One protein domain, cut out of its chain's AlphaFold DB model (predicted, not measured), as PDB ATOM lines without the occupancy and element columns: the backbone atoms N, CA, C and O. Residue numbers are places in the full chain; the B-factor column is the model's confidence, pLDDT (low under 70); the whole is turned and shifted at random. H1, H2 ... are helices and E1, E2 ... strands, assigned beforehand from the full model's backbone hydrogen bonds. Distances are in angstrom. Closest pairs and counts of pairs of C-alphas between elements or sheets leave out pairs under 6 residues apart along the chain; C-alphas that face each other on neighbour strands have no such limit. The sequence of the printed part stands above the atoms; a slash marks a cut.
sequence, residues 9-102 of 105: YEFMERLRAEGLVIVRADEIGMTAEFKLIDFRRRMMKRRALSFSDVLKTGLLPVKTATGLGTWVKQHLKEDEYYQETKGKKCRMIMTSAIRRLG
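Overview. This is residues 9 to 102 of the 105 residues of an uncharacterized protein of Flavobacterium sp. Leaf359 (UniProt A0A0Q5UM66). A small head is built round a short sheet of three strands, E1, E3 and E2, with H4 packed across it, H5 meeting H4 about perpendicularly and H6 grazing the sheet. From this head a long arm runs out through H3, H2 and H1, and the arm makes most of the length. The printed part has 94 residues, with six named helices and three named strands in the order H1 H2 H3 E1 H4 H5 E2 E3 H6; the sheet's order is E1, E3, E2, all antiparallel, and the class is mostly helix. The whole is loose, with a radius of gyration of the C-alphas of 17.8 A and spans of 55 by 25 by 22 A.

Arrangement. In the sheet, E3 (residues 91 to 94) is the inner strand between E1 (residues 48 to 50) and E2 (residues 81 to 83). E1 and E3 are antiparallel at 149 degrees, with N 49 and O 93 within hydrogen-bond range at 2.8 A. E2 and E3 form a hairpin, antiparallel at 151 degrees, with N 92 and O 82 at 2.8 A. H4 (residues 51 to 57) is on the sheet at a height over the sheet of 6.1 A. It is only just over E1, with 3 of its 7 C-alphas falling on that strand, and runs across the strands, at 68 degrees to E1 on the local plane. H5 (residues 65 to 75) touches H4, about perpendicular at 87 degrees, the closest C-alphas being those of Phe 51 and Ala 65, 6.8 A apart. E1, H4, H5 and E2 make a split strand-helix-strand unit, two strands running the same way with helices between them in the chain and E3 between them in the sheet; its crossover is right-handed. H6 (residues 95 to 100) only grazes the sheet with residues 95 to 98. H3 (residues 32 to 44) touches H4 at a steep tilt of 44 degrees, opposite ways, with the closest C-alphas, of Arg 40 and Thr 57, 5.6 A apart. H2 (residues 25 to 28) is close to H3 but not clearly touching, the C-alphas of Ile 28 and Phe 34 being 7.3 A apart, and H1 (residues 9 to 17) is apart from H2. Every O i to N i+4 pair is within hydrogen-bond range in H1, H3, H4, H5 and H6; H2 is too short for such a pair.

Along the chain. E1, E3 and E2 measure 6.9 A, 10.2 A and 7.2 A from first to last C-alpha. H3 is the longest helix at 18.3 A, H5 measures 15.2 A and H1 12.3 A. H1 begins at C-alpha 9 (33.625, -32.135, -43.945), H3 ends at C-alpha 44 (70.260, -25.631, -56.224), and H6 ends at C-alpha 100 (75.845, -34.396, -62.700).

Size, cuts and confidence. The C-alphas of Tyr 9 and Thr 85, the two farthest apart, are 56.5 A from each other. The printed part has no cut and no long link. Residues 22 to 27 and 30 to 35 stand free. The mean pLDDT of the printed part is 81.7; it is under 70 at residue 17, residues 19 to 33 and residues 87 to 88.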
ATOM      1  N   TYR A   9      32.294 -32.495 -44.426       75.56
ATOM      2  CA  TYR A   9      33.625 -32.135 -43.945       75.56
ATOM      3  C   TYR A   9      34.623 -33.262 -44.198       75.56
ATOM      4  O   TYR A   9      35.708 -33.001 -44.708       75.56
ATOM      5  N   GLU A  10      34.243 -34.513 -43.935       74.62
ATOM      6  CA  GLU A  10      35.091 -35.676 -44.223       74.62
ATOM      7  C   GLU A  10      35.398 -35.805 -45.727       74.62
ATOM      8  O   GLU A  10      36.535 -36.077 -46.124       74.62
ATOM      9  N   PHE A  11      34.407 -35.535 -46.578       75.94
ATOM     10  CA  PHE A  11      34.587 -35.503 -48.028       75.94
ATOM     11  C   PHE A  11      35.556 -34.394 -48.463       75.94
ATOM     12  O   PHE A  11      36.472 -34.640 -49.247       75.94
ATOM     13  N   MET A  12      35.399 -33.185 -47.919       76.69
ATOM     14  CA  MET A  12      36.270 -32.047 -48.226       76.69
ATOM     15  C   MET A  12      37.710 -32.264 -47.753       76.69
ATOM     16  O   MET A  12      38.645 -31.889 -48.462       76.69
ATOM     17  N   GLU A  13      37.912 -32.893 -46.594       75.69
ATOM     18  CA  GLU A  13      39.249 -33.240 -46.102       75.69
ATOM     19  C   GLU A  13      39.937 -34.276 -46.994       75.69
ATOM     20  O   GLU A  13      41.118 -34.125 -47.314       75.69
ATOM     21  N   ARG A  14      39.199 -35.279 -47.488       74.50
ATOM     22  CA  ARG A  14      39.729 -36.241 -48.466       74.50
ATOM     23  C   ARG A  14      40.124 -35.575 -49.778       74.50
ATOM     24  O   ARG A  14      41.235 -35.790 -50.253       74.50
ATOM     25  N   LEU A  15      39.263 -34.722 -50.331       75.00
ATOM     26  CA  LEU A  15      39.582 -33.993 -51.558       75.00
ATOM     27  C   LEU A  15      40.790 -33.061 -51.373       75.00
ATOM     28  O   LEU A  15      41.592 -32.916 -52.294       75.00
ATOM     29  N   ARG A  16      40.953 -32.438 -50.195       70.94
ATOM     30  CA  ARG A  16      42.154 -31.648 -49.872       70.94
ATOM     31  C   ARG A  16      43.408 -32.516 -49.814       70.94
ATOM     32  O   ARG A  16      44.428 -32.116 -50.370       70.94
ATOM     33  N   ALA A  17      43.334 -33.692 -49.193       69.50
ATOM     34  CA  ALA A  17      44.451 -34.633 -49.110       69.50
ATOM     35  C   ALA A  17      44.868 -35.189 -50.485       69.50
ATOM     36  O   ALA A  17      46.055 -35.385 -50.731       69.50
ATOM     37  N   GLU A  18      43.911 -35.394 -51.392       73.94
ATOM     38  CA  GLU A  18      44.150 -35.852 -52.769       73.94
ATOM     39  C   GLU A  18      44.516 -34.713 -53.744       73.94
ATOM     40  O   GLU A  18      44.795 -34.964 -54.915       73.94
ATOM     41  N   GLY A  19      44.544 -33.455 -53.282       63.06
ATOM     42  CA  GLY A  19      44.916 -32.292 -54.097       63.06
ATOM     43  C   GLY A  19      43.839 -31.826 -55.087       63.06
ATOM     44  O   GLY A  19      44.149 -31.135 -56.055       63.06
ATOM     45  N   LEU A  20      42.575 -32.188 -54.854       68.94
ATOM     46  CA  LEU A  20      41.432 -31.942 -55.745       68.94
ATOM     47  C   LEU A  20      40.601 -30.697 -55.371       68.94
ATOM     48  O   LEU A  20      39.601 -30.404 -56.024       68.94
ATOM     49  N   VAL A  21      41.000 -29.946 -54.338       63.88
ATOM     50  CA  VAL A  21      40.336 -28.700 -53.906       63.88
ATOM     51  C   VAL A  21      41.189 -27.487 -54.271       63.88
ATOM     52  O   VAL A  21      42.382 -27.444 -53.978       63.88
ATOM     53  N   ILE A  22      40.559 -26.461 -54.853       58.81
ATOM     54  CA  ILE A  22      41.178 -25.145 -55.054       58.81
ATOM     55  C   ILE A  22      41.308 -24.467 -53.683       58.81
ATOM     56  O   ILE A  22      40.336 -23.948 -53.137       58.81
ATOM     57  N   VAL A  23      42.513 -24.497 -53.124       61.41
ATOM     58  CA  VAL A  23      42.896 -23.796 -51.888       61.41
ATOM     59  C   VAL A  23      43.642 -22.504 -52.218       61.41
ATOM     60  O   VAL A  23      44.150 -22.325 -53.331       61.41
ATOM     61  N   ARG A  24      43.704 -21.571 -51.264       56.91
ATOM     62  CA  ARG A  24      44.446 -20.320 -51.473       56.91
ATOM     63  C   ARG A  24      45.958 -20.599 -51.493       56.91
ATOM     64  O   ARG A  24      46.447 -21.546 -50.880       56.91
ATOM     65  N   ALA A  25      46.722 -19.788 -52.229       56.72
ATOM     66  CA  ALA A  25      48.159 -20.015 -52.433       56.72
ATOM     67  C   ALA A  25      48.979 -20.006 -51.123       56.72
ATOM     68  O   ALA A  25      50.007 -20.677 -51.023       56.72
ATOM     69  N   ASP A  26      48.516 -19.268 -50.116       58.75
ATOM     70  CA  ASP A  26      49.065 -19.241 -48.761       58.75
ATOM     71  C   ASP A  26      48.844 -20.559 -48.006       58.75
ATOM     72  O   ASP A  26      49.750 -20.994 -47.301       58.75
ATOM     73  N   GLU A  27      47.722 -21.251 -48.218       57.53
ATOM     74  CA  GLU A  27      47.435 -22.569 -47.627       57.53
ATOM     75  C   GLU A  27      48.294 -23.684 -48.257       57.53
ATOM     76  O   GLU A  27      48.797 -24.562 -47.551       57.53
ATOM     77  N   ILE A  28      48.571 -23.605 -49.566       54.31
ATOM     78  CA  ILE A  28      49.497 -24.523 -50.269       54.31
ATOM     79  C   ILE A  28      50.931 -24.352 -49.749       54.31
ATOM     80  O   ILE A  28      51.638 -25.334 -49.497       54.31
ATOM     81  N   GLY A  29      51.349 -23.098 -49.536       53.03
ATOM     82  CA  GLY A  29      52.678 -22.736 -49.040       53.03
ATOM     83  C   GLY A  29      52.997 -23.243 -47.628       53.03
ATOM     84  O   GLY A  29      54.149 -23.148 -47.188       53.03
ATOM     85  N   MET A  30      52.017 -23.795 -46.903       54.66
ATOM     86  CA  MET A  30      52.197 -24.306 -45.543       54.66
ATOM     87  C   MET A  30      52.499 -25.802 -45.457       54.66
ATOM     88  O   MET A  30      52.968 -26.237 -44.401       54.66
ATOM     89  N   THR A  31      52.336 -26.571 -46.537       63.75
ATOM     90  CA  THR A  31      52.685 -27.999 -46.525       63.75
ATOM     91  C   THR A  31      54.206 -28.183 -46.416       63.75
ATOM     92  O   THR A  31      55.000 -27.488 -47.061       63.75
ATOM     93  N   ALA A  32      54.647 -29.097 -45.545       68.06
ATOM     94  CA  ALA A  32      56.072 -29.355 -45.308       68.06
ATOM     95  C   ALA A  32      56.806 -29.773 -46.596       68.06
ATOM     96  O   ALA A  32      57.975 -29.434 -46.791       68.06
ATOM     97  N   GLU A  33      56.091 -30.448 -47.492       69.44
ATOM     98  CA  GLU A  33      56.576 -30.894 -48.791       69.44
ATOM     99  C   GLU A  33      56.831 -29.727 -49.752       69.44
ATOM    100  O   GLU A  33      57.931 -29.621 -50.296       69.44
ATOM    101  N   PHE A  34      55.898 -28.777 -49.880       72.56
ATOM    102  CA  PHE A  34      56.104 -27.594 -50.719       72.56
ATOM    103  C   PHE A  34      57.276 -26.737 -50.222       72.56
ATOM    104  O   PHE A  34      58.122 -26.303 -51.008       72.56
ATOM    105  N   LYS A  35      57.391 -26.556 -48.898       77.56
ATOM    106  CA  LYS A  35      58.537 -25.866 -48.283       77.56
ATOM    107  C   LYS A  35      59.858 -26.566 -48.592       77.56
ATOM    108  O   LYS A  35      60.854 -25.886 -48.839       77.56
ATOM    109  N   LEU A  36      59.879 -27.899 -48.593       81.06
ATOM    110  CA  LEU A  36      61.067 -28.682 -48.925       81.06
ATOM    111  C   LEU A  36      61.428 -28.560 -50.411       81.06
ATOM    112  O   LEU A  36      62.605 -28.383 -50.730       81.06
ATOM    113  N   ILE A  37      60.441 -28.600 -51.309       83.06
ATOM    114  CA  ILE A  37      60.633 -28.424 -52.757       83.06
ATOM    115  C   ILE A  37      61.194 -27.030 -53.059       83.06
ATOM    116  O   ILE A  37      62.223 -26.908 -53.729       83.06
ATOM    117  N   ASP A  38      60.585 -25.971 -52.519       83.00
ATOM    118  CA  ASP A  38      61.084 -24.605 -52.703       83.00
ATOM    119  C   ASP A  38      62.485 -24.423 -52.097       83.00
ATOM    120  O   ASP A  38      63.372 -23.816 -52.704       83.00
ATOM    121  N   PHE A  39      62.731 -25.003 -50.921       84.75
ATOM    122  CA  PHE A  39      64.048 -24.990 -50.292       84.75
ATOM    123  C   PHE A  39      65.109 -25.676 -51.163       84.75
ATOM    124  O   PHE A  39      66.167 -25.088 -51.404       84.75
ATOM    125  N   ARG A  40      64.821 -26.870 -51.700       87.81
ATOM    126  CA  ARG A  40      65.696 -27.581 -52.651       87.81
ATOM    127  C   ARG A  40      65.978 -26.722 -53.880       87.81
ATOM    128  O   ARG A  40      67.143 -26.526 -54.228       87.81
ATOM    129  N   ARG A  41      64.942 -26.126 -54.477       87.19
ATOM    130  CA  ARG A  41      65.065 -25.236 -55.642       87.19
ATOM    131  C   ARG A  41      65.961 -24.033 -55.350       87.19
ATOM    132  O   ARG A  41      66.828 -23.697 -56.157       87.19
ATOM    133  N   ARG A  42      65.791 -23.375 -54.198       87.75
ATOM    134  CA  ARG A  42      66.633 -22.237 -53.783       87.75
ATOM    135  C   ARG A  42      68.079 -22.647 -53.530       87.75
ATOM    136  O   ARG A  42      68.987 -21.916 -53.922       87.75
ATOM    137  N   MET A  43      68.301 -23.802 -52.910       89.50
ATOM    138  CA  MET A  43      69.645 -24.324 -52.666       89.50
ATOM    139  C   MET A  43      70.363 -24.655 -53.975       89.50
ATOM    140  O   MET A  43      71.506 -24.250 -54.167       89.50
ATOM    141  N   MET A  44      69.670 -25.254 -54.939       90.25
ATOM    142  CA  MET A  44      70.260 -25.631 -56.224       90.25
ATOM    143  C   MET A  44      70.532 -24.462 -57.180       90.25
ATOM    144  O   MET A  44      71.198 -24.655 -58.198       90.25
ATOM    145  N   LYS A  45      70.097 -23.237 -56.843       90.00
ATOM    146  CA  LYS A  45      70.537 -21.994 -57.506       90.00
ATOM    147  C   LYS A  45      71.912 -21.509 -57.029       90.00
ATOM    148  O   LYS A  45      72.525 -20.683 -57.700       90.00
ATOM    149  N   ARG A  46      72.395 -21.976 -55.872       90.81
ATOM    150  CA  ARG A  46      73.711 -21.595 -55.329       90.81
ATOM    151  C   ARG A  46      74.827 -22.322 -56.078       90.81
ATOM    152  O   ARG A  46      74.601 -23.378 -56.659       90.81
ATOM    153  N   ARG A  47      76.051 -21.786 -56.028       91.31
ATOM    154  CA  ARG A  47      77.243 -22.438 -56.607       91.31
ATOM    155  C   ARG A  47      77.668 -23.678 -55.815       91.31
ATOM    156  O   ARG A  47      78.028 -24.692 -56.401       91.31
ATOM    157  N   ALA A  48      77.626 -23.584 -54.491       92.19
ATOM    158  CA  ALA A  48      77.996 -24.663 -53.590       92.19
ATOM    159  C   ALA A  48      77.094 -24.665 -52.353       92.19
ATOM    160  O   ALA A  48      76.525 -23.633 -51.982       92.19
ATOM    161  N   LEU A  49      76.973 -25.832 -51.730       92.31
ATOM    162  CA  LEU A  49      76.170 -26.079 -50.539       92.31
ATOM    163  C   LEU A  49      77.044 -26.604 -49.413       92.31
ATOM    164  O   LEU A  49      77.913 -27.446 -49.632       92.31
ATOM    165  N   SER A  50      76.776 -26.143 -48.195       91.62
ATOM    166  CA  SER A  50      77.406 -26.716 -47.011       91.62
ATOM    167  C   SER A  50      76.908 -28.142 -46.774       91.62
ATOM    168  O   SER A  50      75.782 -28.486 -47.135       91.62
ATOM    169  N   PHE A  51      77.694 -28.964 -46.080       90.88
ATOM    170  CA  PHE A  51      77.235 -30.292 -45.646       90.88
ATOM    171  C   PHE A  51      75.916 -30.222 -44.863       90.88
ATOM    172  O   PHE A  51      75.050 -31.078 -45.034       90.88
ATOM    173  N   SER A  52      75.727 -29.189 -44.037       89.38
ATOM    174  CA  SER A  52      74.464 -28.984 -43.327       89.38
ATOM    175  C   SER A  52      73.294 -28.699 -44.264       89.38
ATOM    176  O   SER A  52      72.205 -29.214 -44.027       89.38
ATOM    177  N   ASP A  53      73.496 -27.907 -45.319       90.44
ATOM    178  CA  ASP A  53      72.443 -27.632 -46.300       90.44
ATOM    179  C   ASP A  53      72.092 -28.908 -47.063       90.44
ATOM    180  O   ASP A  53      70.921 -29.243 -47.193       90.44
ATOM    181  N   VAL A  54      73.098 -29.676 -47.481       90.56
ATOM    182  CA  VAL A  54      72.907 -30.942 -48.197       90.56
ATOM    183  C   VAL A  54      72.084 -31.929 -47.367       90.56
ATOM    184  O   VAL A  54      71.083 -32.451 -47.858       90.56
ATOM    185  N   LEU A  55      72.413 -32.107 -46.085       90.56
ATOM    186  CA  LEU A  55      71.636 -32.966 -45.186       90.56
ATOM    187  C   LEU A  55      70.199 -32.462 -44.985       90.56
ATOM    188  O   LEU A  55      69.270 -33.264 -44.977       90.56
ATOM    189  N   LYS A  56      69.998 -31.142 -44.870       89.25
ATOM    190  CA  LYS A  56      68.658 -30.539 -44.736       89.25
ATOM    191  C   LYS A  56      67.819 -30.675 -46.001       89.25
ATOM    192  O   LYS A  56      66.609 -30.831 -45.913       89.25
ATOM    193  N   THR A  57      68.443 -30.589 -47.174       86.50
ATOM    194  CA  THR A  57      67.730 -30.747 -48.447       86.50
ATOM    195  C   THR A  57      67.291 -32.191 -48.681       86.50
ATOM    196  O   THR A  57      66.312 -32.415 -49.390       86.50
ATOM    197  N   GLY A  58      67.998 -33.175 -48.117       84.25
ATOM    198  CA  GLY A  58      67.737 -34.589 -48.379       84.25
ATOM    199  C   GLY A  58      67.856 -34.956 -49.863       84.25
ATOM    200  O   GLY A  58      67.133 -35.835 -50.315       84.25
ATOM    201  N   LEU A  59      68.688 -34.234 -50.628       85.69
ATOM    202  CA  LEU A  59      68.939 -34.512 -52.051       85.69
ATOM    203  C   LEU A  59      69.789 -35.771 -52.240       85.69
ATOM    204  O   LEU A  59      69.638 -36.477 -53.227       85.69
ATOM    205  N   LEU A  60      70.689 -36.046 -51.293       88.19
ATOM    206  CA  LEU A  60      71.562 -37.213 -51.327       88.19
ATOM    207  C   LEU A  60      71.013 -38.325 -50.422       88.19
ATOM    208  O   LEU A  60      70.418 -38.019 -49.383       88.19
ATOM    209  N   PRO A  61      71.279 -39.607 -50.737       87.06
ATOM    210  CA  PRO A  61      70.830 -40.760 -49.953       87.06
ATOM    211  C   PRO A  61      71.653 -40.950 -48.662       87.06
ATOM    212  O   PRO A  61      72.022 -42.060 -48.291       87.06
ATOM    213  N   VAL A  62      71.987 -39.858 -47.971       90.75
ATOM    214  CA  VAL A  62      72.861 -39.851 -46.797       90.75
ATOM    215  C   VAL A  62      72.286 -38.935 -45.724       90.75
ATOM    216  O   VAL A  62      71.970 -37.778 -45.983       90.75
ATOM    217  N   LYS A  63      72.172 -39.456 -44.498       87.81
ATOM    218  CA  LYS A  63      71.491 -38.774 -43.382       87.81
ATOM    219  C   LYS A  63      72.433 -38.211 -42.317       87.81
ATOM    220  O   LYS A  63      71.994 -37.465 -41.450       87.81
ATOM    221  N   THR A  64      73.719 -38.561 -42.354       91.00
ATOM    222  CA  THR A  64      74.692 -38.177 -41.320       91.00
ATOM    223  C   THR A  64      75.868 -37.409 -41.913       91.00
ATOM    224  O   THR A  64      76.272 -37.645 -43.051       91.00
ATOM    225  N   ALA A  65      76.461 -36.505 -41.130       87.56
ATOM    226  CA  ALA A  65      77.618 -35.721 -41.568       87.56
ATOM    227  C   ALA A  65      78.849 -36.598 -41.855       87.56
ATOM    228  O   ALA A  65      79.562 -36.370 -42.832       87.56
ATOM    229  N   THR A  66      79.074 -37.627 -41.030       89.62
ATOM    230  CA  THR A  66      80.158 -38.599 -41.225       89.62
ATOM    231  C   THR A  66      79.943 -39.412 -42.497       89.62
ATOM    232  O   THR A  66      80.851 -39.497 -43.322       89.62
ATOM    233  N   GLY A  67      78.727 -39.932 -42.700       90.19
ATOM    234  CA  GLY A  67      78.370 -40.658 -43.917       90.19
ATOM    235  C   GLY A  67      78.521 -39.787 -45.159       90.19
ATOM    236  O   GLY A  67      79.039 -40.251 -46.169       90.19
ATOM    237  N   LEU A  68      78.152 -38.504 -45.069       90.69
ATOM    238  CA  LEU A  68      78.275 -37.572 -46.187       90.69
ATOM    239  C   LEU A  68      79.746 -37.341 -46.542       90.69
ATOM    240  O   LEU A  68      80.099 -37.310 -47.714       90.69
ATOM    241  N   GLY A  69      80.622 -37.261 -45.538       89.69
ATOM    242  CA  GLY A  69      82.065 -37.172 -45.753       89.69
ATOM    243  C   GLY A  69      82.643 -38.380 -46.492       89.69
ATOM    244  O   GLY A  69      83.458 -38.194 -47.392       89.69
ATOM    245  N   THR A  70      82.226 -39.595 -46.139       91.31
ATOM    246  CA  THR A  70      82.653 -40.818 -46.838       91.31
ATOM    247  C   THR A  70      82.091 -40.874 -48.253       91.31
ATOM    248  O   THR A  70      82.827 -41.144 -49.197       91.31
ATOM    249  N   TRP A  71      80.807 -40.553 -48.413       92.31
ATOM    250  CA  TRP A  71      80.133 -40.577 -49.704       92.31
ATOM    251  C   TRP A  71      80.763 -39.598 -50.698       92.31
ATOM    252  O   TRP A  71      81.037 -39.979 -51.833       92.31
ATOM    253  N   VAL A  72      81.073 -38.375 -50.249       91.00
ATOM    254  CA  VAL A  72      81.766 -37.348 -51.045       91.00
ATOM    255  C   VAL A  72      83.082 -37.878 -51.595       91.00
ATOM    256  O   VAL A  72      83.324 -37.767 -52.788       91.00
ATOM    257  N   LYS A  73      83.896 -38.527 -50.757       88.38
ATOM    258  CA  LYS A  73      85.182 -39.098 -51.183       88.38
ATOM    259  C   LYS A  73      85.047 -40.223 -52.212       88.38
ATOM    260  O   LYS A  73      86.000 -40.500 -52.922       88.38
ATOM    261  N   GLN A  74      83.903 -40.904 -52.245       90.44
ATOM    262  CA  GLN A  74      83.664 -42.043 -53.131       90.44
ATOM    263  C   GLN A  74      83.016 -41.641 -54.463       90.44
ATOM    264  O   GLN A  74      83.232 -42.318 -55.462       90.44
ATOM    265  N   HIS A  75      82.215 -40.570 -54.483       90.62
ATOM    266  CA  HIS A  75      81.353 -40.230 -55.626       90.62
ATOM    267  C   HIS A  75      81.687 -38.882 -56.281       90.62
ATOM    268  O   HIS A  75      81.286 -38.643 -57.427       90.62
ATOM    269  N   LEU A  76      82.387 -37.993 -55.569       91.88
ATOM    270  CA  LEU A  76      82.783 -36.679 -56.071       91.88
ATOM    271  C   LEU A  76      84.265 -36.648 -56.428       91.88
ATOM    272  O   LEU A  76      85.095 -37.273 -55.770       91.88
ATOM    273  N   LYS A  77      84.588 -35.877 -57.465       90.88
ATOM    274  CA  LYS A  77      85.966 -35.545 -57.828       90.88
ATOM    275  C   LYS A  77      86.535 -34.503 -56.860       90.88
ATOM    276  O   LYS A  77      85.785 -33.774 -56.213       90.88
ATOM    277  N   GLU A  78      87.859 -34.407 -56.774       87.06
ATOM    278  CA  GLU A  78      88.538 -33.480 -55.853       87.06
ATOM    279  C   GLU A  78      88.218 -31.998 -56.121       87.06
ATOM    280  O   GLU A  78      88.265 -31.188 -55.201       87.06
ATOM    281  N   ASP A  79      87.843 -31.640 -57.352       89.56
ATOM    282  CA  ASP A  79      87.438 -30.288 -57.755       89.56
ATOM    283  C   ASP A  79      85.948 -29.982 -57.500       89.56
ATOM    284  O   ASP A  79      85.502 -28.836 -57.604       89.56
ATOM    285  N   GLU A  80      85.163 -30.995 -57.129       90.50
ATOM    286  CA  GLU A  80      83.715 -30.898 -56.917       90.50
ATOM    287  C   GLU A  80      83.325 -30.630 -55.457       90.50
ATOM    288  O   GLU A  80      82.148 -30.407 -55.144       90.50
ATOM    289  N   TYR A  81      84.299 -30.610 -54.553       91.69
ATOM    290  CA  TYR A  81      84.108 -30.212 -53.167       91.69
ATOM    291  C   TYR A  81      85.331 -29.455 -52.657       91.69
ATOM    292  O   TYR A  81      86.453 -29.666 -53.097       91.69
ATOM    293  N   TYR A  82      85.126 -28.561 -51.697       90.38
ATOM    294  CA  TYR A  82      86.226 -27.828 -51.080       90.38
ATOM    295  C   TYR A  82      85.930 -27.543 -49.614       90.38
ATOM    296  O   TYR A  82      84.790 -27.616 -49.153       90.38
ATOM    297  N   GLN A  83      86.970 -27.218 -48.856       88.69
ATOM    298  CA  GLN A  83      86.813 -26.700 -47.507       88.69
ATOM    299  C   GLN A  83      86.931 -25.183 -47.553       88.69
ATOM    300  O   GLN A  83      87.937 -24.644 -48.011       88.69
ATOM    301  N   GLU A  84      85.898 -24.488 -47.092       84.31
ATOM    302  CA  GLU A  84      85.920 -23.035 -47.039       84.31
ATOM    303  C   GLU A  84      86.950 -22.566 -46.003       84.31
ATOM    304  O   GLU A  84      86.927 -22.976 -44.838       84.31
ATOM    305  N   THR A  85      87.899 -21.744 -46.455       77.69
ATOM    306  CA  THR A  85      89.034 -21.260 -45.654       77.69
ATOM    307  C   THR A  85      88.729 -19.966 -44.908       77.69
ATOM    308  O   THR A  85      89.435 -19.635 -43.957       77.69
ATOM    309  N   LYS A  86      87.669 -19.243 -45.295       70.38
ATOM    310  CA  LYS A  86      87.211 -18.019 -44.625       70.38
ATOM    311  C   LYS A  86      86.040 -18.328 -43.686       70.38
ATOM    312  O   LYS A  86      85.026 -18.865 -44.109       70.38
ATOM    313  N   GLY A  87      86.170 -17.955 -42.413       68.38
ATOM    314  CA  GLY A  87      85.125 -18.151 -41.402       68.38
ATOM    315  C   GLY A  87      85.111 -19.554 -40.781       68.38
ATOM    316  O   GLY A  87      86.153 -20.190 -40.609       68.38
ATOM    317  N   LYS A  88      83.924 -20.033 -40.385       66.69
ATOM    318  CA  LYS A  88      83.760 -21.357 -39.768       66.69
ATOM    319  C   LYS A  88      84.001 -22.425 -40.831       66.69
ATOM    320  O   LYS A  88      83.109 -22.692 -41.626       66.69
ATOM    321  N   LYS A  89      85.199 -23.021 -40.815       70.56
ATOM    322  CA  LYS A  89      85.653 -24.091 -41.720       70.56
ATOM    323  C   LYS A  89      84.528 -25.089 -42.019       70.56
ATOM    324  O   LYS A  89      84.262 -25.985 -41.217       70.56
ATOM    325  N   CYS A  90      83.880 -24.934 -43.168       74.56
ATOM    326  CA  CYS A  90      82.770 -25.774 -43.593       74.56
ATOM    327  C   CYS A  90      83.151 -26.502 -44.878       74.56
ATOM    328  O   CYS A  90      83.825 -25.943 -45.742       74.56
ATOM    329  N   ARG A  91      82.754 -27.771 -44.992       86.81
ATOM    330  CA  ARG A  91      82.910 -28.518 -46.240       86.81
ATOM    331  C   ARG A  91      81.756 -28.155 -47.164       86.81
ATOM    332  O   ARG A  91      80.593 -28.233 -46.763       86.81
ATOM    333  N   MET A  92      82.116 -27.770 -48.376       91.88
ATOM    334  CA  MET A  92      81.231 -27.287 -49.419       91.88
ATOM    335  C   MET A  92      81.215 -28.292 -50.567       91.88
ATOM    336  O   MET A  92      82.264 -28.792 -50.966       91.88
ATOM    337  N   ILE A  93      80.028 -28.582 -51.090       92.81
ATOM    338  CA  ILE A  93      79.799 -29.447 -52.250       92.81
ATOM    339  C   ILE A  93      79.274 -28.579 -53.389       92.81
ATOM    340  O   ILE A  93      78.319 -27.824 -53.195       92.81
ATOM    341  N   MET A  94      79.872 -28.680 -54.573       93.88
ATOM    342  CA  MET A  94      79.409 -27.947 -55.750       93.88
ATOM    343  C   MET A  94      78.038 -28.459 -56.203       93.88
ATOM    344  O   MET A  94      77.818 -29.663 -56.340       93.88
ATOM    345  N   THR A  95      77.107 -27.551 -56.496       93.06
ATOM    346  CA  THR A  95      75.774 -27.940 -56.994       93.06
ATOM    347  C   THR A  95      75.835 -28.552 -58.390       93.06
ATOM    348  O   THR A  95      74.992 -29.384 -58.724       93.06
ATOM    349  N   SER A  96      76.853 -28.216 -59.188       92.31
ATOM    350  CA  SER A  96      77.131 -28.869 -60.473       92.31
ATOM    351  C   SER A  96      77.351 -30.374 -60.318       92.31
ATOM    352  O   SER A  96      76.855 -31.143 -61.136       92.31
ATOM    353  N   ALA A  97      78.020 -30.802 -59.248       92.06
ATOM    354  CA  ALA A  97      78.269 -32.211 -58.978       92.06
ATOM    355  C   ALA A  97      76.980 -32.954 -58.591       92.06
ATOM    356  O   ALA A  97      76.724 -34.055 -59.069       92.06
ATOM    357  N   ILE A  98      76.118 -32.308 -57.797       90.56
ATOM    358  CA  ILE A  98      74.792 -32.837 -57.439       90.56
ATOM    359  C   ILE A  98      73.924 -33.019 -58.696       90.56
ATOM    360  O   ILE A  98      73.283 -34.058 -58.847       90.56
ATOM    361  N   ARG A  99      73.948 -32.053 -59.629       90.25
ATOM    362  CA  ARG A  99      73.247 -32.158 -60.924       90.25
ATOM    363  C   ARG A  99      73.825 -33.260 -61.809       90.25
ATOM    364  O   ARG A  99      73.066 -34.044 -62.359       90.25
ATOM    365  N   ARG A 100      75.156 -33.351 -61.919       90.88
ATOM    366  CA  ARG A 100      75.845 -34.396 -62.700       90.88
ATOM    367  C   ARG A 100      75.443 -35.801 -62.251       90.88
ATOM    368  O   ARG A 100      75.361 -36.702 -63.075       90.88
ATOM    369  N   LEU A 101      75.222 -35.980 -60.954       88.00
ATOM    370  CA  LEU A 101      74.817 -37.253 -60.362       88.00
ATOM    371  C   LEU A 101      73.304 -37.526 -60.442       88.00
ATOM    372  O   LEU A 101      72.866 -38.562 -59.956       88.00
ATOM    373  N   GLY A 102      72.512 -36.628 -61.038       85.44
ATOM    374  CA  GLY A 102      71.076 -36.833 -61.246       85.44
ATOM    375  C   GLY A 102      70.211 -36.634 -59.999       85.44
ATOM    376  O   GLY A 102      69.051 -37.018 -59.995       85.44
TER     377      GLY A 102